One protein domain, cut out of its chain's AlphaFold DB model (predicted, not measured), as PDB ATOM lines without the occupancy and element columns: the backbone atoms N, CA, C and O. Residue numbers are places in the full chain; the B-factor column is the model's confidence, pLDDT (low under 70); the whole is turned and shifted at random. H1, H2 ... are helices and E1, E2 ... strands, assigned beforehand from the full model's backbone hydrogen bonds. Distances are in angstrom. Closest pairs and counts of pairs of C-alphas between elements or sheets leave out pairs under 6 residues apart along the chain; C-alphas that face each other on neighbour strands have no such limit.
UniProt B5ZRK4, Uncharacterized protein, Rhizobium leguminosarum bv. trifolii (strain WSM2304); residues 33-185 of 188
ATOM      1  N   LEU A  33     123.519 128.265 217.655       34.44
ATOM      2  CA  LEU A  33     123.604 128.360 216.197       34.44
ATOM      3  C   LEU A  33     122.751 129.542 215.724       34.44
ATOM      4  O   LEU A  33     121.520 129.498 215.775       34.44
ATOM      5  N   PHE A  34     123.399 130.604 215.248       42.88
ATOM      6  CA  PHE A  34     122.712 131.688 214.554       42.88
ATOM      7  C   PHE A  34     122.500 131.299 213.089       42.88
ATOM      8  O   PHE A  34     123.456 131.125 212.335       42.88
ATOM      9  N   VAL A  35     121.230 131.172 212.698       53.62
ATOM     10  CA  VAL A  35     120.800 130.851 211.332       53.62
ATOM     11  C   VAL A  35     119.983 132.015 210.774       53.62
ATOM     12  O   VAL A  35     118.923 132.353 211.315       53.62
ATOM     13  N   ARG A  36     120.466 132.626 209.688       62.19
ATOM     14  CA  ARG A  36     119.786 133.709 208.955       62.19
ATOM     15  C   ARG A  36     119.467 133.242 207.533       62.19
ATOM     16  O   ARG A  36     120.287 132.561 206.919       62.19
ATOM     17  N   GLY A  37     118.283 133.597 207.041       55.28
ATOM     18  CA  GLY A  37     117.886 133.347 205.655       55.28
ATOM     19  C   GLY A  37     118.286 134.516 204.762       55.28
ATOM     20  O   GLY A  37     118.354 135.658 205.231       55.28
ATOM     21  N   VAL A  38     118.578 134.225 203.497       59.41
ATOM     22  CA  VAL A  38     118.857 135.236 202.471       59.41
ATOM     23  C   VAL A  38     118.067 134.921 201.205       59.41
ATOM     24  O   VAL A  38     117.855 133.755 200.873       59.41
ATOM     25  N   GLU A  39     117.590 135.958 200.528       57.16
ATOM     26  CA  GLU A  39     116.789 135.859 199.307       57.16
ATOM     27  C   GLU A  39     117.237 136.964 198.359       57.16
ATOM     28  O   GLU A  39     117.525 138.086 198.774       57.16
ATOM     29  N   GLY A  40     117.309 136.650 197.076       57.31
ATOM     30  CA  GLY A  40     117.575 137.647 196.061       57.31
ATOM     31  C   GLY A  40     117.385 137.093 194.664       57.31
ATOM     32  O   GLY A  40     116.915 135.974 194.456       57.31
ATOM     33  N   SER A  41     117.748 137.908 193.688       49.78
ATOM     34  CA  SER A  41     117.657 137.568 192.272       49.78
ATOM     35  C   SER A  41     119.045 137.683 191.647       49.78
ATOM     36  O   SER A  41     119.788 138.587 192.020       49.78
ATOM     37  N   TYR A  42     119.346 136.784 190.699       50.62
ATOM     38  CA  TYR A  42     120.477 136.784 189.748       50.62
ATOM     39  C   TYR A  42     121.722 135.935 190.058       50.62
ATOM     40  O   TYR A  42     122.632 136.360 190.755       50.62
ATOM     41  N   LEU A  43     121.779 134.764 189.412       53.53
ATOM     42  CA  LEU A  43     122.879 134.371 188.510       53.53
ATOM     43  C   LEU A  43     122.324 134.438 187.067       53.53
ATOM     44  O   LEU A  43     121.116 134.646 186.914       53.53
ATOM     45  N   ALA A  44     123.143 134.289 186.019       41.19
ATOM     46  CA  ALA A  44     122.842 134.626 184.607       41.19
ATOM     47  C   ALA A  44     121.532 134.080 183.979       41.19
ATOM     48  O   ALA A  44     121.167 134.460 182.870       41.19
ATOM     49  N   THR A  45     120.795 133.214 184.674       52.62
ATOM     50  CA  THR A  45     119.509 132.634 184.267       52.62
ATOM     51  C   THR A  45     118.278 133.461 184.663       52.62
ATOM     52  O   THR A  45     117.176 133.140 184.222       52.62
ATOM     53  N   GLY A  46     118.426 134.496 185.503       52.69
ATOM     54  CA  GLY A  46     117.302 135.300 186.014       52.69
ATOM     55  C   GLY A  46     116.437 134.584 187.063       52.69
ATOM     56  O   GLY A  46     115.389 135.096 187.456       52.69
ATOM     57  N   ALA A  47     116.863 133.406 187.530       61.47
ATOM     58  CA  ALA A  47     116.167 132.663 188.571       61.47
ATOM     59  C   ALA A  47     116.400 133.290 189.963       61.47
ATOM     60  O   ALA A  47     117.512 133.752 190.255       61.47
ATOM     61  N   PRO A  48     115.379 133.303 190.841       63.78
ATOM     62  CA  PRO A  48     115.556 133.692 192.232       63.78
ATOM     63  C   PRO A  48     116.452 132.676 192.944       63.78
ATOM     64  O   PRO A  48     116.294 131.463 192.781       63.78
ATOM     65  N   MET A  49     117.387 133.181 193.744       73.12
ATOM     66  CA  MET A  49     118.257 132.367 194.581       73.12
ATOM     67  C   MET A  49     117.895 132.553 196.044       73.12
ATOM     68  O   MET A  49     117.597 133.653 196.512       73.12
ATOM     69  N   LEU A  50     117.974 131.448 196.768       76.00
ATOM     70  CA  LEU A  50     117.812 131.392 198.204       76.00
ATOM     71  C   LEU A  50     119.140 131.014 198.834       76.00
ATOM     72  O   LEU A  50     119.982 130.350 198.225       76.00
ATOM     73  N   GLY A  51     119.321 131.413 200.079       76.88
ATOM     74  CA  GLY A  51     120.499 131.026 200.815       76.88
ATOM     75  C   GLY A  51     120.323 131.050 202.315       76.88
ATOM     76  O   GLY A  51     119.309 131.482 202.870       76.88
ATOM     77  N   LYS A  52     121.372 130.586 202.976       77.31
ATOM     78  CA  LYS A  52     121.465 130.500 204.424       77.31
ATOM     79  C   LYS A  52     122.852 130.932 204.855       77.31
ATOM     80  O   LYS A  52     123.857 130.464 204.324       77.31
ATOM     81  N   VAL A  53     122.894 131.815 205.841       76.19
ATOM     82  CA  VAL A  53     124.126 132.237 206.504       76.19
ATOM     83  C   VAL A  53     124.136 131.628 207.899       76.19
ATOM     84  O   VAL A  53     123.176 131.773 208.664       76.19
ATOM     85  N   ILE A  54     125.217 130.914 208.207       74.75
ATOM     86  CA  ILE A  54     125.430 130.204 209.466       74.75
ATOM     87  C   ILE A  54     126.694 130.765 210.106       74.75
ATOM     88  O   ILE A  54     127.788 130.583 209.576       74.75
ATOM     89  N   ALA A  55     126.557 131.410 211.260       69.12
ATOM     90  CA  ALA A  55     127.707 131.830 212.053       69.12
ATOM     91  C   ALA A  55     128.078 130.734 213.060       69.12
ATOM     92  O   ALA A  55     127.207 130.154 213.716       69.12
ATOM     93  N   SER A  56     129.374 130.449 213.189       56.38
ATOM     94  CA  SER A  56     129.877 129.536 214.212       56.38
ATOM     95  C   SER A  56     130.147 130.324 215.499       56.38
ATOM     96  O   SER A  56     131.095 131.101 215.552       56.38
ATOM     97  N   ASN A  57     129.351 130.060 216.542       51.16
ATOM     98  CA  ASN A  57     129.462 130.613 217.903       51.16
ATOM     99  C   ASN A  57     128.942 132.058 218.106       51.16
ATOM    100  O   ASN A  57     128.615 132.762 217.153       51.16
ATOM    101  N   GLU A  58     128.831 132.491 219.372       43.19
ATOM    102  CA  GLU A  58     128.230 133.777 219.796       43.19
ATOM    103  C   GLU A  58     128.952 135.045 219.310       43.19
ATOM    104  O   GLU A  58     128.436 136.152 219.475       43.19
ATOM    105  N   SER A  59     130.110 134.920 218.664       50.84
ATOM    106  CA  SER A  59     130.743 136.037 217.985       50.84
ATOM    107  C   SER A  59     130.846 135.738 216.494       50.84
ATOM    108  O   SER A  59     131.610 134.890 216.038       50.84
ATOM    109  N   GLU A  60     130.146 136.545 215.696       54.31
ATOM    110  CA  GLU A  60     130.390 136.668 214.255       54.31
ATOM    111  C   GLU A  60     131.891 136.918 213.945       54.31
ATOM    112  O   GLU A  60     132.315 136.771 212.808       54.31
ATOM    113  N   GLN A  61     132.705 137.264 214.953       55.50
ATOM    114  CA  GLN A  61     134.142 137.536 214.894       55.50
ATOM    115  C   GLN A  61     134.988 136.425 214.256       55.50
ATOM    116  O   GLN A  61     135.977 136.739 213.599       55.50
ATOM    117  N   THR A  62     134.615 135.152 214.410       60.94
ATOM    118  CA  THR A  62     135.431 134.019 213.928       60.94
ATOM    119  C   THR A  62     135.105 133.560 212.505       60.94
ATOM    120  O   THR A  62     135.858 132.772 211.937       60.94
ATOM    121  N   GLY A  63     134.021 134.065 211.909       71.50
ATOM    122  CA  GLY A  63     133.557 133.653 210.583       71.50
ATOM    123  C   GLY A  63     132.380 132.676 210.597       71.50
ATOM    124  O   GLY A  63     131.738 132.432 211.622       71.50
ATOM    125  N   GLY A  64     132.057 132.145 209.422       79.94
ATOM    126  CA  GLY A  64     130.894 131.291 209.230       79.94
ATOM    127  C   GLY A  64     130.816 130.672 207.841       79.94
ATOM    128  O   GLY A  64     131.780 130.679 207.070       79.94
ATOM    129  N   MET A  65     129.651 130.112 207.537       84.44
ATOM    130  CA  MET A  65     129.335 129.481 206.261       84.44
ATOM    131  C   MET A  65     128.176 130.191 205.572       84.44
ATOM    132  O   MET A  65     127.225 130.631 206.217       84.44
ATOM    133  N   ILE A  66     128.256 130.251 204.250       83.62
ATOM    134  CA  ILE A  66     127.161 130.639 203.371       83.62
ATOM    135  C   ILE A  66     126.798 129.452 202.483       83.62
ATOM    136  O   ILE A  66     127.672 128.737 201.989       83.62
ATOM    137  N   GLU A  67     125.509 129.252 202.274       85.75
ATOM    138  CA  GLU A  67     124.963 128.263 201.353       85.75
ATOM    139  C   GLU A  67     123.984 128.999 200.428       85.75
ATOM    140  O   GLU A  67     123.146 129.751 200.921       85.75
ATOM    141  N   ILE A  68     124.116 128.831 199.107       84.38
ATOM    142  CA  ILE A  68     123.272 129.470 198.077       84.38
ATOM    143  C   ILE A  68     122.745 128.392 197.119       84.38
ATOM    144  O   ILE A  68     123.436 127.415 196.817       84.38
ATOM    145  N   GLY A  69     121.512 128.541 196.645       81.19
ATOM    146  CA  GLY A  69     120.894 127.635 195.686       81.19
ATOM    147  C   GLY A  69     119.463 128.030 195.342       81.19
ATOM    148  O   GLY A  69     119.082 129.195 195.443       81.19
ATOM    149  N   SER A  70     118.662 127.045 194.945       75.75
ATOM    150  CA  SER A  70     117.219 127.191 194.735       75.75
ATOM    151  C   SER A  70     116.435 126.662 195.942       75.75
ATOM    152  O   SER A  70     117.004 126.045 196.841       75.75
ATOM    153  N   ALA A  71     115.110 126.834 195.946       69.75
ATOM    154  CA  ALA A  71     114.235 126.221 196.955       69.75
ATOM    155  C   ALA A  71     114.369 124.685 197.025       69.75
ATOM    156  O   ALA A  71     114.156 124.075 198.071       69.75
ATOM    157  N   GLU A  72     114.756 124.056 195.917       69.81
ATOM    158  CA  GLU A  72     114.818 122.601 195.793       69.81
ATOM    159  C   GLU A  72     116.206 122.033 196.095       69.81
ATOM    160  O   GLU A  72     116.310 120.882 196.524       69.81
ATOM    161  N   ARG A  73     117.276 122.809 195.862       76.50
ATOM    162  CA  ARG A  73     118.648 122.296 195.922       76.50
ATOM    163  C   ARG A  73     119.679 123.361 196.284       76.50
ATOM    164  O   ARG A  73     119.738 124.426 195.671       76.50
ATOM    165  N   GLN A  74     120.585 123.009 197.195       82.56
ATOM    166  CA  GLN A  74     121.831 123.740 197.426       82.56
ATOM    167  C   GLN A  74     122.791 123.575 196.239       82.56
ATOM    168  O   GLN A  74     123.135 122.455 195.862       82.56
ATOM    169  N   GLN A  75     123.272 124.685 195.684       85.75
ATOM    170  CA  GLN A  75     124.152 124.682 194.510       85.75
ATOM    171  C   GLN A  75     125.573 125.129 194.835       85.75
ATOM    172  O   GLN A  75     126.516 124.642 194.214       85.75
ATOM    173  N   CYS A  76     125.720 126.031 195.806       86.81
ATOM    174  CA  CYS A  76     126.987 126.641 196.165       86.81
ATOM    175  C   CYS A  76     127.175 126.710 197.686       86.81
ATOM    176  O   CYS A  76     126.221 126.922 198.439       86.81
ATOM    177  N   LYS A  77     128.423 126.553 198.141       88.69
ATOM    178  CA  LYS A  77     128.828 126.620 199.548       88.69
ATOM    179  C   LYS A  77     130.119 127.409 199.698       88.69
ATOM    180  O   LYS A  77     131.064 127.232 198.933       88.69
ATOM    181  N   GLY A  78     130.164 128.279 200.697       87.56
ATOM    182  CA  GLY A  78     131.306 129.143 200.954       87.56
ATOM    183  C   GLY A  78     131.588 129.318 202.435       87.56
ATOM    184  O   GLY A  78     130.721 129.110 203.286       87.56
ATOM    185  N   ARG A  79     132.820 129.718 202.742       87.12
ATOM    186  CA  ARG A  79     133.242 130.126 204.088       87.12
ATOM    187  C   ARG A  79     133.621 131.593 204.054       87.12
ATOM    188  O   ARG A  79     134.224 132.046 203.084       87.12
ATOM    189  N   TYR A  80     133.284 132.316 205.113       83.62
ATOM    190  CA  TYR A  80     133.685 133.706 205.283       83.62
ATOM    191  C   TYR A  80     134.355 133.925 206.630       83.62
ATOM    192  O   TYR A  80     134.063 133.232 207.605       83.62
ATOM    193  N   SER A  81     135.211 134.936 206.687       78.00
ATOM    194  CA  SER A  81     135.822 135.448 207.911       78.00
ATOM    195  C   SER A  81     135.599 136.955 208.017       78.00
ATOM    196  O   SER A  81     135.288 137.630 207.029       78.00
ATOM    197  N   VAL A  82     135.712 137.493 209.234       76.06
ATOM    198  CA  VAL A  82     135.646 138.945 209.432       76.06
ATOM    199  C   VAL A  82     136.812 139.599 208.716       76.06
ATOM    200  O   VAL A  82     137.965 139.244 208.944       76.06
ATOM    201  N   SER A  83     136.499 140.584 207.878       73.31
ATOM    202  CA  SER A  83     137.508 141.378 207.188       73.31
ATOM    203  C   SER A  83     137.625 142.776 207.786       73.31
ATOM    204  O   SER A  83     138.740 143.237 208.017       73.31
ATOM    205  N   GLN A  84     136.503 143.455 208.055       71.81
ATOM    206  CA  GLN A  84     136.508 144.836 208.549       71.81
ATOM    207  C   GLN A  84     135.316 145.139 209.465       71.81
ATOM    208  O   GLN A  84     134.193 144.691 209.224       71.81
ATOM    209  N   VAL A  85     135.563 145.963 210.486       71.06
ATOM    210  CA  VAL A  85     134.534 146.588 211.329       71.06
ATOM    211  C   VAL A  85     134.477 148.063 210.956       71.06
ATOM    212  O   VAL A  85     135.486 148.765 211.048       71.06
ATOM    213  N   LYS A  86     133.320 148.545 210.495       68.38
ATOM    214  CA  LYS A  86     133.182 149.960 210.144       68.38
ATOM    215  C   LYS A  86     133.060 150.806 211.412       68.38
ATOM    216  O   LYS A  86     132.389 150.426 212.371       68.38
ATOM    217  N   THR A  87     133.683 151.978 211.404       63.56
ATOM    218  CA  THR A  87     133.589 152.987 212.471       63.56
ATOM    219  C   THR A  87     133.048 154.292 211.890       63.56
ATOM    220  O   THR A  87     133.275 154.598 210.719       63.56
ATOM    221  N   ASN A  88     132.272 155.047 212.670       69.19
ATOM    222  CA  ASN A  88     131.726 156.333 212.238       69.19
ATOM    223  C   ASN A  88     132.723 157.482 212.479       69.19
ATOM    224  O   ASN A  88     133.797 157.297 213.049       69.19
ATOM    225  N   PHE A  89     132.334 158.698 212.084       65.12
ATOM    226  CA  PHE A  89     133.140 159.918 212.233       65.12
ATOM    227  C   PHE A  89     133.581 160.210 213.684       65.12
ATOM    228  O   PHE A  89     134.600 160.858 213.903       65.12
ATOM    229  N   TRP A  90     132.863 159.680 214.680       74.00
ATOM    230  CA  TRP A  90     133.182 159.798 216.107       74.00
ATOM    231  C   TRP A  90     134.025 158.632 216.650       74.00
ATOM    232  O   TRP A  90     134.168 158.496 217.863       74.00
ATOM    233  N   LYS A  91     134.593 157.789 215.773       64.19
ATOM    234  CA  LYS A  91     135.323 156.550 216.114       64.19
ATOM    235  C   LYS A  91     134.498 155.532 216.909       64.19
ATOM    236  O   LYS A  91     135.063 154.627 217.518       64.19
ATOM    237  N   LEU A  92     133.171 155.646 216.892       67.88
ATOM    238  CA  LEU A  92     132.303 154.608 217.431       67.88
ATOM    239  C   LEU A  92     132.155 153.520 216.374       67.88
ATOM    240  O   LEU A  92     131.903 153.825 215.205       67.88
ATOM    241  N   GLU A  93     132.309 152.262 216.778       66.62
ATOM    242  CA  GLU A  93     131.980 151.126 215.921       66.62
ATOM    243  C   GLU A  93     130.539 151.282 215.441       66.62
ATOM    244  O   GLU A  93     129.589 151.328 216.227       66.62
ATOM    245  N   THR A  94     130.374 151.401 214.126       62.78
ATOM    246  CA  THR A  94     129.063 151.171 213.538       62.78
ATOM    247  C   THR A  94     128.800 149.687 213.705       62.78
ATOM    248  O   THR A  94     129.697 148.882 213.471       62.78
ATOM    249  N   GLY A  95     127.583 149.292 214.069       68.50
ATOM    250  CA  GLY A  95     127.215 147.875 214.130       68.50
ATOM    251  C   GLY A  95     127.307 147.141 212.779       68.50
ATOM    252  O   GLY A  95     126.832 146.017 212.684       68.50
ATOM    253  N   GLU A  96     127.869 147.764 211.736       74.06
ATOM    254  CA  GLU A  96     128.124 147.168 210.434       74.06
ATOM    255  C   GLU A  96     129.486 146.467 210.380       74.06
ATOM    256  O   GLU A  96     130.537 147.045 210.685       74.06
ATOM    257  N   ARG A  97     129.468 145.215 209.920       77.88
ATOM    258  CA  ARG A  97     130.654 144.386 209.705       77.88
ATOM    259  C   ARG A  97     130.670 143.858 208.283       77.88
ATOM    260  O   ARG A  97     129.645 143.404 207.772       77.88
ATOM    261  N   THR A  98     131.850 143.885 207.676       82.31
ATOM    262  CA  THR A  98     132.091 143.304 206.359       82.31
ATOM    263  C   THR A  98     132.886 142.017 206.520       82.31
ATOM    264  O   THR A  98     133.964 141.991 207.127       82.31
ATOM    265  N   TYR A  99     132.357 140.946 205.945       82.38
ATOM    266  CA  TYR A  99     132.979 139.635 205.889       82.38
ATOM    267  C   TYR A  99     133.278 139.312 204.444       82.38
ATOM    268  O   TYR A  99     132.497 139.643 203.554       82.38
ATOM    269  N   ARG A 100     134.406 138.650 204.221       87.75
ATOM    270  CA  ARG A 100     134.820 138.220 202.891       87.75
ATOM    271  C   ARG A 100     134.961 136.716 202.886       87.75
ATOM    272  O   ARG A 100     135.399 136.125 203.874       87.75
ATOM    273  N   GLY A 101     134.566 136.111 201.782       88.25
ATOM    274  CA  GLY A 101     134.622 134.673 201.627       88.25
ATOM    275  C   GLY A 101     134.782 134.252 200.183       88.25
ATOM    276  O   GLY A 101     134.569 135.033 199.253       88.25
ATOM    277  N   LYS A 102     135.150 132.985 200.021       90.69
ATOM    278  CA  LYS A 102     135.092 132.286 198.740       90.69
ATOM    279  C   LYS A 102     133.925 131.322 198.740       90.69
ATOM    280  O   LYS A 102     133.561 130.774 199.786       90.69
ATOM    281  N   ILE A 103     133.336 131.146 197.569       89.12
ATOM    282  CA  ILE A 103     132.193 130.272 197.351       89.12
ATOM    283  C   ILE A 103     132.487 129.329 196.188       89.12
ATOM    284  O   ILE A 103     133.057 129.735 195.178       89.12
ATOM    285  N   TYR A 104     132.104 128.069 196.355       90.88
ATOM    286  CA  TYR A 104     132.322 126.996 195.392       90.88
ATOM    287  C   TYR A 104     130.992 126.331 195.078       90.88
ATOM    288  O   TYR A 104     130.176 126.146 195.983       90.88
ATOM    289  N   CYS A 105     130.770 125.974 193.819       89.19
ATOM    290  CA  CYS A 105     129.521 125.404 193.334       89.19
ATOM    291  C   CYS A 105     129.706 123.964 192.847       89.19
ATOM    292  O   CYS A 105     130.780 123.579 192.387       89.19
ATOM    293  N   LEU A 106     128.641 123.162 192.932       88.00
ATOM    294  CA  LEU A 106     128.647 121.753 192.508       88.00
ATOM    295  C   LEU A 106     128.923 121.564 191.010       88.00
ATOM    296  O   LEU A 106     129.332 120.485 190.598       88.00
ATOM    297  N   ASP A 107     128.694 122.596 190.202       87.00
ATOM    298  CA  ASP A 107     128.955 122.610 188.761       87.00
ATOM    299  C   ASP A 107     130.409 122.980 188.401       87.00
ATOM    300  O   ASP A 107     130.725 123.144 187.226       87.00
ATOM    301  N   GLY A 108     131.296 123.108 189.396       86.50
ATOM    302  CA  GLY A 108     132.716 123.424 189.205       86.50
ATOM    303  C   GLY A 108     133.040 124.918 189.206       86.50
ATOM    304  O   GLY A 108     134.215 125.293 189.164       86.50
ATOM    305  N   ARG A 109     132.028 125.791 189.284       89.12
ATOM    306  CA  ARG A 109     132.253 127.238 189.366       89.12
ATOM    307  C   ARG A 109     132.758 127.649 190.747       89.12
ATOM    308  O   ARG A 109     132.404 127.060 191.770       89.12
ATOM    309  N   ALA A 110     133.550 128.714 190.767       90.38
ATOM    310  CA  ALA A 110     134.053 129.341 191.978       90.38
ATOM    311  C   ALA A 110     133.882 130.859 191.915       90.38
ATOM    312  O   ALA A 110     133.709 131.449 190.844       90.38
ATOM    313  N   GLY A 111     133.915 131.481 193.085       89.69
ATOM    314  CA  GLY A 111     133.640 132.894 193.231       89.69
ATOM    315  C   GLY A 111     134.107 133.480 194.552       89.69
ATOM    316  O   GLY A 111     134.562 132.774 195.458       89.69
ATOM    317  N   ALA A 112     133.937 134.790 194.668       90.62
ATOM    318  CA  ALA A 112     134.162 135.537 195.895       90.62
ATOM    319  C   ALA A 112     132.911 136.335 196.248       90.62
ATOM    320  O   ALA A 112     132.148 136.746 195.376       90.62
ATOM    321  N   PHE A 113     132.701 136.557 197.539       88.06
ATOM    322  CA  PHE A 113     131.583 137.354 198.015       88.06
ATOM    323  C   PHE A 113     131.974 138.204 199.215       88.06
ATOM    324  O   PHE A 113     132.863 137.868 200.005       88.06
ATOM    325  N   GLU A 114     131.245 139.299 199.356       88.50
ATOM    326  CA  GLU A 114     131.214 140.146 200.527       88.50
ATOM    327  C   GLU A 114     129.845 140.024 201.184       88.50
ATOM    328  O   GLU A 114     128.803 140.155 200.544       88.50
ATOM    329  N   LEU A 115     129.857 139.770 202.483       84.19
ATOM    330  CA  LEU A 115     128.687 139.796 203.346       84.19
ATOM    331  C   LEU A 115     128.778 141.079 204.169       84.19
ATOM    332  O   LEU A 115     129.771 141.312 204.856       84.19
ATOM    333  N   ILE A 116     127.742 141.903 204.117       81.31
ATOM    334  CA  ILE A 116     127.605 143.096 204.946       81.31
ATOM    335  C   ILE A 116     126.515 142.800 205.965       81.31
ATOM    336  O   ILE A 116     125.335 142.756 205.629       81.31
ATOM    337  N   SER A 117     126.919 142.599 207.216       75.44
ATOM    338  CA  SER A 117     126.002 142.445 208.345       75.44
ATOM    339  C   SER A 117     125.796 143.801 209.011       75.44
ATOM    340  O   SER A 117     126.776 144.493 209.273       75.44
ATOM    341  N   LYS A 118     124.550 144.188 209.296       72.62
ATOM    342  CA  LYS A 118     124.210 145.325 210.173       72.62
ATOM    343  C   LYS A 118     124.095 144.861 211.628       72.62
ATOM    344  O   LYS A 118     124.170 143.669 211.919       72.62
ATOM    345  N   ASP A 119     123.848 145.809 212.536       64.25
ATOM    346  CA  ASP A 119     123.890 145.601 213.989       64.25
ATOM    347  C   ASP A 119     123.213 144.295 214.445       64.25
ATOM    348  O   ASP A 119     122.034 144.044 214.163       64.25
ATOM    349  N   LYS A 120     123.980 143.467 215.166       57.53
ATOM    350  CA  LYS A 120     123.573 142.155 215.705       57.53
ATOM    351  C   LYS A 120     123.055 141.164 214.649       57.53
ATOM    352  O   LYS A 120     122.171 140.358 214.954       57.53
ATOM    353  N   GLY A 121     123.527 141.247 213.406       58.97
ATOM    354  CA  GLY A 121     123.111 140.333 212.338       58.97
ATOM    355  C   GLY A 121     121.667 140.522 211.882       58.97
ATOM    356  O   GLY A 121     121.089 139.621 211.270       58.97
ATOM    357  N   LYS A 122     121.034 141.653 212.224       57.06
ATOM    358  CA  LYS A 122     119.584 141.838 212.045       57.06
ATOM    359  C   LYS A 122     119.164 141.987 210.589       57.06
ATOM    360  O   LYS A 122     118.100 141.503 210.222       57.06
ATOM    361  N   THR A 123     119.974 142.666 209.785       60.31
ATOM    362  CA  THR A 123     119.720 142.954 208.365       60.31
ATOM    363  C   THR A 123     121.055 143.134 207.649       60.31
ATOM    364  O   THR A 123     122.062 143.389 208.303       60.31
ATOM    365  N   GLY A 124     121.100 142.984 206.331       75.81
ATOM    366  CA  GLY A 124     122.360 143.016 205.595       75.81
ATOM    367  C   GLY A 124     122.181 142.677 204.127       75.81
ATOM    368  O   GLY A 124     121.054 142.473 203.677       75.81
ATOM    369  N   SER A 125     123.288 142.594 203.403       80.25
ATOM    370  CA  SER A 125     123.308 142.137 202.018       80.25
ATOM    371  C   SER A 125     124.540 141.286 201.760       80.25
ATOM    372  O   SER A 125     125.572 141.434 202.414       80.25
ATOM    373  N   ILE A 126     124.428 140.393 200.792       82.81
ATOM    374  CA  ILE A 126     125.547 139.661 200.222       82.81
ATOM    375  C   ILE A 126     125.670 140.112 198.784       82.81
ATOM    376  O   ILE A 126     124.678 140.143 198.063       82.81
ATOM    377  N   THR A 127     126.882 140.429 198.369       87.12
ATOM    378  CA  THR A 127     127.207 140.716 196.976       87.12
ATOM    379  C   THR A 127     128.436 139.925 196.600       87.12
ATOM    380  O   THR A 127     129.372 139.831 197.392       87.12
ATOM    381  N   GLY A 128     128.470 139.361 195.408       85.56
ATOM    382  CA  GLY A 128     129.626 138.593 194.978       85.56
ATOM    383  C   GLY A 128     129.600 138.308 193.497       85.56
ATOM    384  O   GLY A 128     128.728 138.784 192.778       85.56
ATOM    385  N   GLU A 129     130.569 137.516 193.071       86.31
ATOM    386  CA  GLU A 129     130.717 137.081 191.694       86.31
ATOM    387  C   GLU A 129     131.067 135.595 191.670       86.31
ATOM    388  O   GLU A 129     131.951 135.160 192.411       86.31
ATOM    389  N   ILE A 130     130.377 134.821 190.831       84.50
ATOM    390  CA  ILE A 130     130.678 133.414 190.554       84.50
ATOM    391  C   ILE A 130     130.990 133.300 189.065       84.50
ATOM    392  O   ILE A 130     130.108 133.491 188.234       84.50
ATOM    393  N   ASN A 131     132.239 132.969 188.724       84.94
ATOM    394  CA  ASN A 131     132.684 132.794 187.337       84.94
ATOM    395  C   ASN A 131     132.305 133.965 186.393       84.94
ATOM    396  O   ASN A 131     131.790 133.730 185.302       84.94
ATOM    397  N   GLY A 132     132.506 135.223 186.808       78.50
ATOM    398  CA  GLY A 132     132.116 136.396 186.010       78.50
ATOM    399  C   GLY A 132     130.682 136.887 186.233       78.50
ATOM    400  O   GLY A 132     130.333 137.972 185.771       78.50
ATOM    401  N   GLU A 133     129.834 136.121 186.927       80.25
ATOM    402  CA  GLU A 133     128.426 136.464 187.144       80.25
ATOM    403  C   GLU A 133     128.213 137.101 188.516       80.25
ATOM    404  O   GLU A 133     128.341 136.438 189.549       80.25
ATOM    405  N   ALA A 134     127.852 138.384 188.526       83.44
ATOM    406  CA  ALA A 134     127.523 139.097 189.750       83.44
ATOM    407  C   ALA A 134     126.180 138.632 190.333       83.44
ATOM    408  O   ALA A 134     125.212 138.418 189.602       83.44
ATOM    409  N   PHE A 135     126.112 138.548 191.660       80.19
ATOM    410  CA  PHE A 135     124.886 138.269 192.399       80.19
ATOM    411  C   PHE A 135     124.727 139.209 193.592       80.19
ATOM    412  O   PHE A 135     125.710 139.672 194.178       80.19
ATOM    413  N   GLN A 136     123.473 139.450 193.981       83.06
ATOM    414  CA  GLN A 136     123.127 140.181 195.194       83.06
ATOM    415  C   GLN A 136     121.960 139.503 195.917       83.06
ATOM    416  O   GLN A 136     120.935 139.188 195.316       83.06
ATOM    417  N   LEU A 137     122.120 139.291 197.222       77.75
ATOM    418  CA  LEU A 137     121.109 138.701 198.095       77.75
ATOM    419  C   LEU A 137     120.864 139.622 199.284       77.75
ATOM    420  O   LEU A 137     121.811 140.076 199.928       77.75
ATOM    421  N   ASP A 138     119.601 139.846 199.615       75.50
ATOM    422  CA  ASP A 138     119.222 140.571 200.816       75.50
ATOM    423  C   ASP A 138     119.094 139.598 201.991       75.50
ATOM    424  O   ASP A 138     118.545 138.497 201.881       75.50
ATOM    425  N   MET A 139     119.616 140.004 203.149       74.62
ATOM    426  CA  MET A 139     119.542 139.203 204.366       74.62
ATOM    427  C   MET A 139     118.323 139.571 205.197       74.62
ATOM    428  O   MET A 139     118.085 140.747 205.489       74.62
ATOM    429  N   PHE A 140     117.625 138.556 205.700       66.44
ATOM    430  CA  PHE A 140     116.478 138.744 206.579       66.44
ATOM    431  C   PHE A 140     116.590 137.940 207.880       66.44
ATOM    432  O   PHE A 140     117.217 136.882 207.982       66.44
ATOM    433  N   GLU A 141     115.955 138.467 208.928       61.94
ATOM    434  CA  GLU A 141     115.819 137.773 210.202       61.94
ATOM    435  C   GLU A 141     114.842 136.605 210.072       61.94
ATOM    436  O   GLU A 141     113.648 136.801 209.860       61.94
ATOM    437  N   SER A 142     115.345 135.387 210.281       55.38
ATOM    438  CA  SER A 142     114.564 134.144 210.219       55.38
ATOM    439  C   SER A 142     113.392 134.100 211.213       55.38
ATOM    440  O   SER A 142     112.478 133.297 211.043       55.38
ATOM    441  N   LYS A 143     113.392 134.968 212.239       51.59
ATOM    442  CA  LYS A 143     112.395 134.998 213.321       51.59
ATOM    443  C   LYS A 143     111.291 136.060 213.181       51.59
ATOM    444  O   LYS A 143     110.278 135.920 213.860       51.59
ATOM    445  N   SER A 144     111.456 137.120 212.375       48.06
ATOM    446  CA  SER A 144     110.528 138.276 212.401       48.06
ATOM    447  C   SER A 144     109.429 138.236 211.332       48.06
ATOM    448  O   SER A 144     108.327 138.735 211.563       48.06
ATOM    449  N   ARG A 145     109.664 137.570 210.196       44.12
ATOM    450  CA  ARG A 145     108.579 137.088 209.329       44.12
ATOM    451  C   ARG A 145     108.215 135.684 209.785       44.12
ATOM    452  O   ARG A 145     109.102 134.908 210.114       44.12
ATOM    453  N   LYS A 146     106.922 135.353 209.804       43.41
ATOM    454  CA  LYS A 146     106.393 133.994 210.004       43.41
ATOM    455  C   LYS A 146     106.975 133.045 208.943       43.41
ATOM    456  O   LYS A 146     106.302 132.731 207.967       43.41
ATOM    457  N   CYS A 147     108.231 132.639 209.086       45.38
ATOM    458  CA  CYS A 147     108.904 131.808 208.108       45.38
ATOM    459  C   CYS A 147     108.498 130.357 208.360       45.38
ATOM    460  O   CYS A 147     109.140 129.609 209.094       45.38
ATOM    461  N   MET A 148     107.326 130.022 207.826       45.94
ATOM    462  CA  MET A 148     106.712 128.693 207.871       45.94
ATOM    463  C   MET A 148     107.209 127.800 206.727       45.94
ATOM    464  O   MET A 148     106.750 126.670 206.597       45.94
ATOM    465  N   THR A 149     108.104 128.313 205.885       50.09
ATOM    466  CA  THR A 149     108.622 127.603 204.722       50.09
ATOM    467  C   THR A 149     109.781 126.687 205.141       50.09
ATOM    468  O   THR A 149     110.477 126.941 206.135       50.09
ATOM    469  N   GLU A 150     109.948 125.562 204.444       53.94
ATOM    470  CA  GLU A 150     110.942 124.545 204.810       53.94
ATOM    471  C   GLU A 150     112.374 125.082 204.728       53.94
ATOM    472  O   GLU A 150     113.224 124.668 205.512       53.94
ATOM    473  N   GLU A 151     112.617 126.072 203.875       52.94
ATOM    474  CA  GLU A 151     113.918 126.699 203.647       52.94
ATOM    475  C   GLU A 151     114.404 127.464 204.885       52.94
ATOM    476  O   GLU A 151     115.596 127.495 205.178       52.94
ATOM    477  N   CYS A 152     113.493 128.024 205.683       53.09
ATOM    478  CA  CYS A 152     113.855 128.657 206.952       53.09
ATOM    479  C   CYS A 152     114.079 127.658 208.088       53.09
ATOM    480  O   CYS A 152     114.895 127.913 208.975       53.09
ATOM    481  N   ARG A 153     113.341 126.539 208.099       51.38
ATOM    482  CA  ARG A 153     113.457 125.513 209.149       51.38
ATOM    483  C   ARG A 153     114.663 124.607 208.942       51.38
ATOM    484  O   ARG A 153     115.372 124.307 209.897       51.38
ATOM    485  N   TRP A 154     114.888 124.195 207.703       53.47
ATOM    486  CA  TRP A 154     115.880 123.189 207.341       53.47
ATOM    487  C   TRP A 154     117.078 123.794 206.600       53.47
ATOM    488  O   TRP A 154     118.174 123.239 206.649       53.47
ATOM    489  N   GLY A 155     116.947 125.005 206.054       59.91
ATOM    490  CA  GLY A 155     117.931 125.579 205.139       59.91
ATOM    491  C   GLY A 155     117.694 125.125 203.707       59.91
ATOM    492  O   GLY A 155     116.679 124.500 203.402       59.91
ATOM    493  N   LEU A 156     118.652 125.426 202.831       69.12
ATOM    494  CA  LEU A 156     118.674 124.824 201.504       69.12
ATOM    495  C   LEU A 156     118.735 123.306 201.647       69.12
ATOM    496  O   LEU A 156     119.527 122.775 202.430       69.12
ATOM    497  N   LYS A 157     117.893 122.608 200.890       66.38
ATOM    498  CA  LYS A 157     117.913 121.153 200.878       66.38
ATOM    499  C   LYS A 157     119.175 120.692 200.167       66.38
ATOM    500  O   LYS A 157     119.440 121.074 199.024       66.38
ATOM    501  N   TRP A 158     119.929 119.819 200.823       68.06
ATOM    502  CA  TRP A 158     120.715 118.863 200.059       68.06
ATOM    503  C   TRP A 158     119.719 118.050 199.246       68.06
ATOM    504  O   TRP A 158     118.630 117.734 199.730       68.06
ATOM    505  N   THR A 159     120.067 117.697 198.015       65.06
ATOM    506  CA  THR A 159     119.388 116.581 197.366       65.06
ATOM    507  C   THR A 159     119.643 115.375 198.263       65.06
ATOM    508  O   THR A 159     120.728 114.808 198.209       65.06
ATOM    509  N   TYR A 160     118.702 115.063 199.167       51.84
ATOM    510  CA  TYR A 160     118.852 114.133 200.302       51.84
ATOM    511  C   TYR A 160     119.364 112.737 199.897       51.84
ATOM    512  O   TYR A 160     119.774 111.949 200.741       51.84
ATOM    513  N   GLU A 161     119.383 112.446 198.602       59.94
ATOM    514  CA  GLU A 161     119.931 111.243 197.990       59.94
ATOM    515  C   GLU A 161     121.471 111.212 197.917       59.94
ATOM    516  O   GLU A 161     122.038 110.126 197.816       59.94
ATOM    517  N   LYS A 162     122.170 112.362 197.934       77.56
ATOM    518  CA  LYS A 162     123.600 112.454 197.563       77.56
ATOM    519  C   LYS A 162     124.446 113.415 198.409       77.56
ATOM    520  O   LYS A 162     125.458 113.918 197.933       77.56
ATOM    521  N   GLU A 163     124.100 113.633 199.677       80.00
ATOM    522  CA  GLU A 163     124.826 114.565 200.565       80.00
ATOM    523  C   GLU A 163     126.347 114.321 200.594       80.00
ATOM    524  O   GLU A 163     127.138 115.247 200.419       80.00
ATOM    525  N   ARG A 164     126.774 113.062 200.769       81.94
ATOM    526  CA  ARG A 164     128.202 112.710 200.821       81.94
ATOM    527  C   ARG A 164     128.924 113.027 199.507       81.94
ATOM    528  O   ARG A 164     130.046 113.525 199.541       81.94
ATOM    529  N   ASP A 165     128.293 112.743 198.371       82.75
ATOM    530  CA  ASP A 165     128.888 112.963 197.050       82.75
ATOM    531  C   ASP A 165     128.930 114.448 196.694       82.75
ATOM    532  O   ASP A 165     129.942 114.935 196.189       82.75
ATOM    533  N   ASP A 166     127.868 115.186 197.015       84.25
ATOM    534  CA  ASP A 166     127.817 116.632 196.840       84.25
ATOM    535  C   ASP A 166     128.884 117.301 197.741       84.25
ATOM    536  O   ASP A 166     129.635 118.155 197.269       84.25
ATOM    537  N   MET A 167     129.058 116.868 199.003       83.69
ATOM    538  CA  MET A 167     130.149 117.360 199.865       83.69
ATOM    539  C   MET A 167     131.530 117.068 199.276       83.69
ATOM    540  O   MET A 167     132.379 117.958 199.239       83.69
ATOM    541  N   ARG A 168     131.765 115.834 198.818       86.06
ATOM    542  CA  ARG A 168     133.036 115.453 198.186       86.06
ATOM    543  C   ARG A 168     133.307 116.315 196.953       86.06
ATOM    544  O   ARG A 168     134.437 116.752 196.749       86.06
ATOM    545  N   THR A 169     132.273 116.589 196.163       87.00
ATOM    546  CA  THR A 169     132.359 117.457 194.985       87.00
ATOM    547  C   THR A 169     132.739 118.877 195.387       87.00
ATOM    548  O   THR A 169     133.690 119.415 194.832       87.00
ATOM    549  N   TYR A 170     132.098 119.456 196.408       85.94
ATOM    550  CA  TYR A 170     132.483 120.778 196.916       85.94
ATOM    551  C   TYR A 170     133.949 120.841 197.339       85.94
ATOM    552  O   TYR A 170     134.635 121.795 196.987       85.94
ATOM    553  N   TYR A 171     134.437 119.843 198.081       85.44
ATOM    554  CA  TYR A 171     135.840 119.827 198.492       85.44
ATOM    555  C   TYR A 171     136.782 119.672 197.306       85.44
ATOM    556  O   TYR A 171     137.807 120.342 197.276       85.44
ATOM    557  N   ARG A 172     136.420 118.860 196.308       87.62
ATOM    558  CA  ARG A 172     137.198 118.744 195.072       87.62
ATOM    559  C   ARG A 172     137.291 120.085 194.344       87.62
ATOM    560  O   ARG A 172     138.399 120.517 194.054       87.62
ATOM    561  N   VAL A 173     136.165 120.764 194.124       87.62
ATOM    562  CA  VAL A 173     136.139 122.087 193.474       87.62
ATOM    563  C   VAL A 173     136.930 123.107 194.299       87.62
ATOM    564  O   VAL A 173     137.716 123.872 193.752       87.62
ATOM    565  N   ALA A 174     136.792 123.088 195.627       87.25
ATOM    566  CA  ALA A 174     137.583 123.947 196.501       87.25
ATOM    567  C   ALA A 174     139.090 123.689 196.348       87.25
ATOM    568  O   ALA A 174     139.845 124.641 196.214       87.25
ATOM    569  N   THR A 175     139.533 122.428 196.300       86.44
ATOM    570  CA  THR A 175     140.945 122.074 196.071       86.44
ATOM    571  C   THR A 175     141.434 122.473 194.678       86.44
ATOM    572  O   THR A 175     142.584 122.872 194.535       86.44
ATOM    573  N   GLU A 176     140.591 122.395 193.647       87.81
ATOM    574  CA  GLU A 176     140.956 122.816 192.285       87.81
ATOM    575  C   GLU A 176     141.247 124.322 192.201       87.81
ATOM    576  O   GLU A 176     142.179 124.734 191.511       87.81
ATOM    577  N   HIS A 177     140.484 125.142 192.930       85.69
ATOM    578  CA  HIS A 177     140.629 126.604 192.936       85.69
ATOM    579  C   HIS A 177     141.519 127.137 194.075       85.69
ATOM    580  O   HIS A 177     142.008 128.266 194.008       85.69
ATOM    581  N   GLU A 178     141.740 126.338 195.120       82.94
ATOM    582  CA  GLU A 178     142.607 126.618 196.267       82.94
ATOM    583  C   GLU A 178     143.304 125.337 196.771       82.94
ATOM    584  O   GLU A 178     142.920 124.758 197.795       82.94
ATOM    585  N   PRO A 179     144.368 124.892 196.091       69.62
ATOM    586  CA  PRO A 179     145.032 123.629 196.412       69.62
ATOM    587  C   PRO A 179     145.633 123.578 197.827       69.62
ATOM    588  O   PRO A 179     145.743 122.498 198.401       69.62
ATOM    589  N   ASP A 180     145.943 124.732 198.426       67.38
ATOM    590  CA  ASP A 180     146.566 124.830 199.752       67.38
ATOM    591  C   ASP A 180     145.561 124.948 200.920       67.38
ATOM    592  O   ASP A 180     145.972 124.961 202.082       67.38
ATOM    593  N   SER A 181     144.248 125.062 200.658       61.56
ATOM    594  CA  SER A 181     143.249 125.392 201.695       61.56
ATOM    595  C   SER A 181     142.448 124.199 202.238       61.56
ATOM    596  O   SER A 181     141.728 124.340 203.234       61.56
ATOM    597  N   VAL A 182     142.576 123.008 201.637       57.53
ATOM    598  CA  VAL A 182     141.733 121.841 201.955       57.53
ATOM    599  C   VAL A 182     142.551 120.704 202.570       57.53
ATOM    600  O   VAL A 182     143.535 120.246 202.001       57.53
ATOM    601  N   ASN A 183     142.111 120.199 203.731       56.75
ATOM    602  CA  ASN A 183     142.689 119.000 204.339       56.75
ATOM    603  C   ASN A 183     142.384 117.774 203.449       56.75
ATOM    604  O   ASN A 183     141.201 117.468 203.262       56.75
ATOM    605  N   PRO A 184     143.397 117.042 202.944       56.09
ATOM    606  CA  PRO A 184     143.202 115.911 202.036       56.09
ATOM    607  C   PRO A 184     142.273 114.819 202.579       56.09
ATOM    608  O   PRO A 184     141.643 114.112 201.800       56.09
ATOM    609  N   SER A 185     142.140 114.694 203.903       56.75
ATOM    610  CA  SER A 185     141.238 113.724 204.540       56.75
ATOM    611  C   SER A 185     139.750 113.965 204.263       56.75
ATOM    612  O   SER A 185     138.950 113.058 204.459       56.75
TER     613      SER A 185
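What this domain is: This is residues 33 to 185 of the 188 residues of an uncharacterized protein of Rhizobium leguminosarum bv. trifolii (strain WSM2304) (UniProt B5ZRK4). Eight antiparallel strands, E1 to E8, ring an axis as a closed barrel, and the longest two, E4 and E5, form a hairpin that reaches beyond the ring at one end. H2 packs slantwise on the outside of the wall over E4, E5 and E6, while the short H1 lies outside beside E1 and E2. The printed part has 153 residues with eight named strands followed by two named helices, and its class is mixed, helices and strands. Round the ring the order is E1 to E8 and back to E1. The whole is compact, with a radius of gyration of the C-alphas of 15.5 A, and spans 50 by 40 by 30 A.

Where its parts are: The strands are E1, residues 34 to 41, 23.6 A; E2, 48 to 55, 23.3 A; E3, 64 to 69, 17.2 A; E4, 74 to 87, 34.9 A; E5, 93 to 105, 34.3 A; E6, 110 to 117, 22.5 A; E7, 124 to 130, 19.7 A; and E8, 133 to 140, 22.9 A. H1 is residues 150 to 154, 5.7 A, and H2 residues 163 to 177, 21.3 A. E1 begins at C-alpha 34 (122.712, 131.688, 214.554), E4 ends at C-alpha 87 (133.589, 152.987, 212.471), and H2 ends at C-alpha 177 (140.629, 126.604, 192.936).

How they stand to each other: The barrel is a meander, each strand the antiparallel neighbour of the one before. E8 and E1 close it at 132 degrees between directions, with N 138 and O 39 at 2.8 A. In the hairpin of E4 and E5, N 77 and O 104 are 2.8 A apart and N 94 and O 86 are 2.8 A apart. E4 bends by 58 degrees at residue 81, and E3 lies beside its residues 74 to 80. Between E3 and E4, N 78 and O 66 are 2.8 A apart. H2 is on the barrel, outside it, at a height over the sheet of 9.6 A, and stands at 55 degrees to E4 on the local plane. The closest C-alphas of H2 and E5 are those of Ala 174 and Tyr 104, 6.2 A apart. H1 is on the barrel too, outside it at a height of 8.7 A, only just over none of the strands, with 2 C-alphas each on E1 and E2. The closest C-alphas of H1 and E1 are those of Cys 152 and Gly 37, 6.3 A apart. H1 and H2 are apart. In both helices every O i to N i+4 pair is within hydrogen-bond range.

The domain as a whole: The C-alphas farthest apart, of Trp 90 and Glu 161, are 53.5 A apart. The printed part has no cut, and no link is long. The mean pLDDT of the printed part is 71.2, and 69 residues are under 70, among them 33 to 48 and 140 to 161.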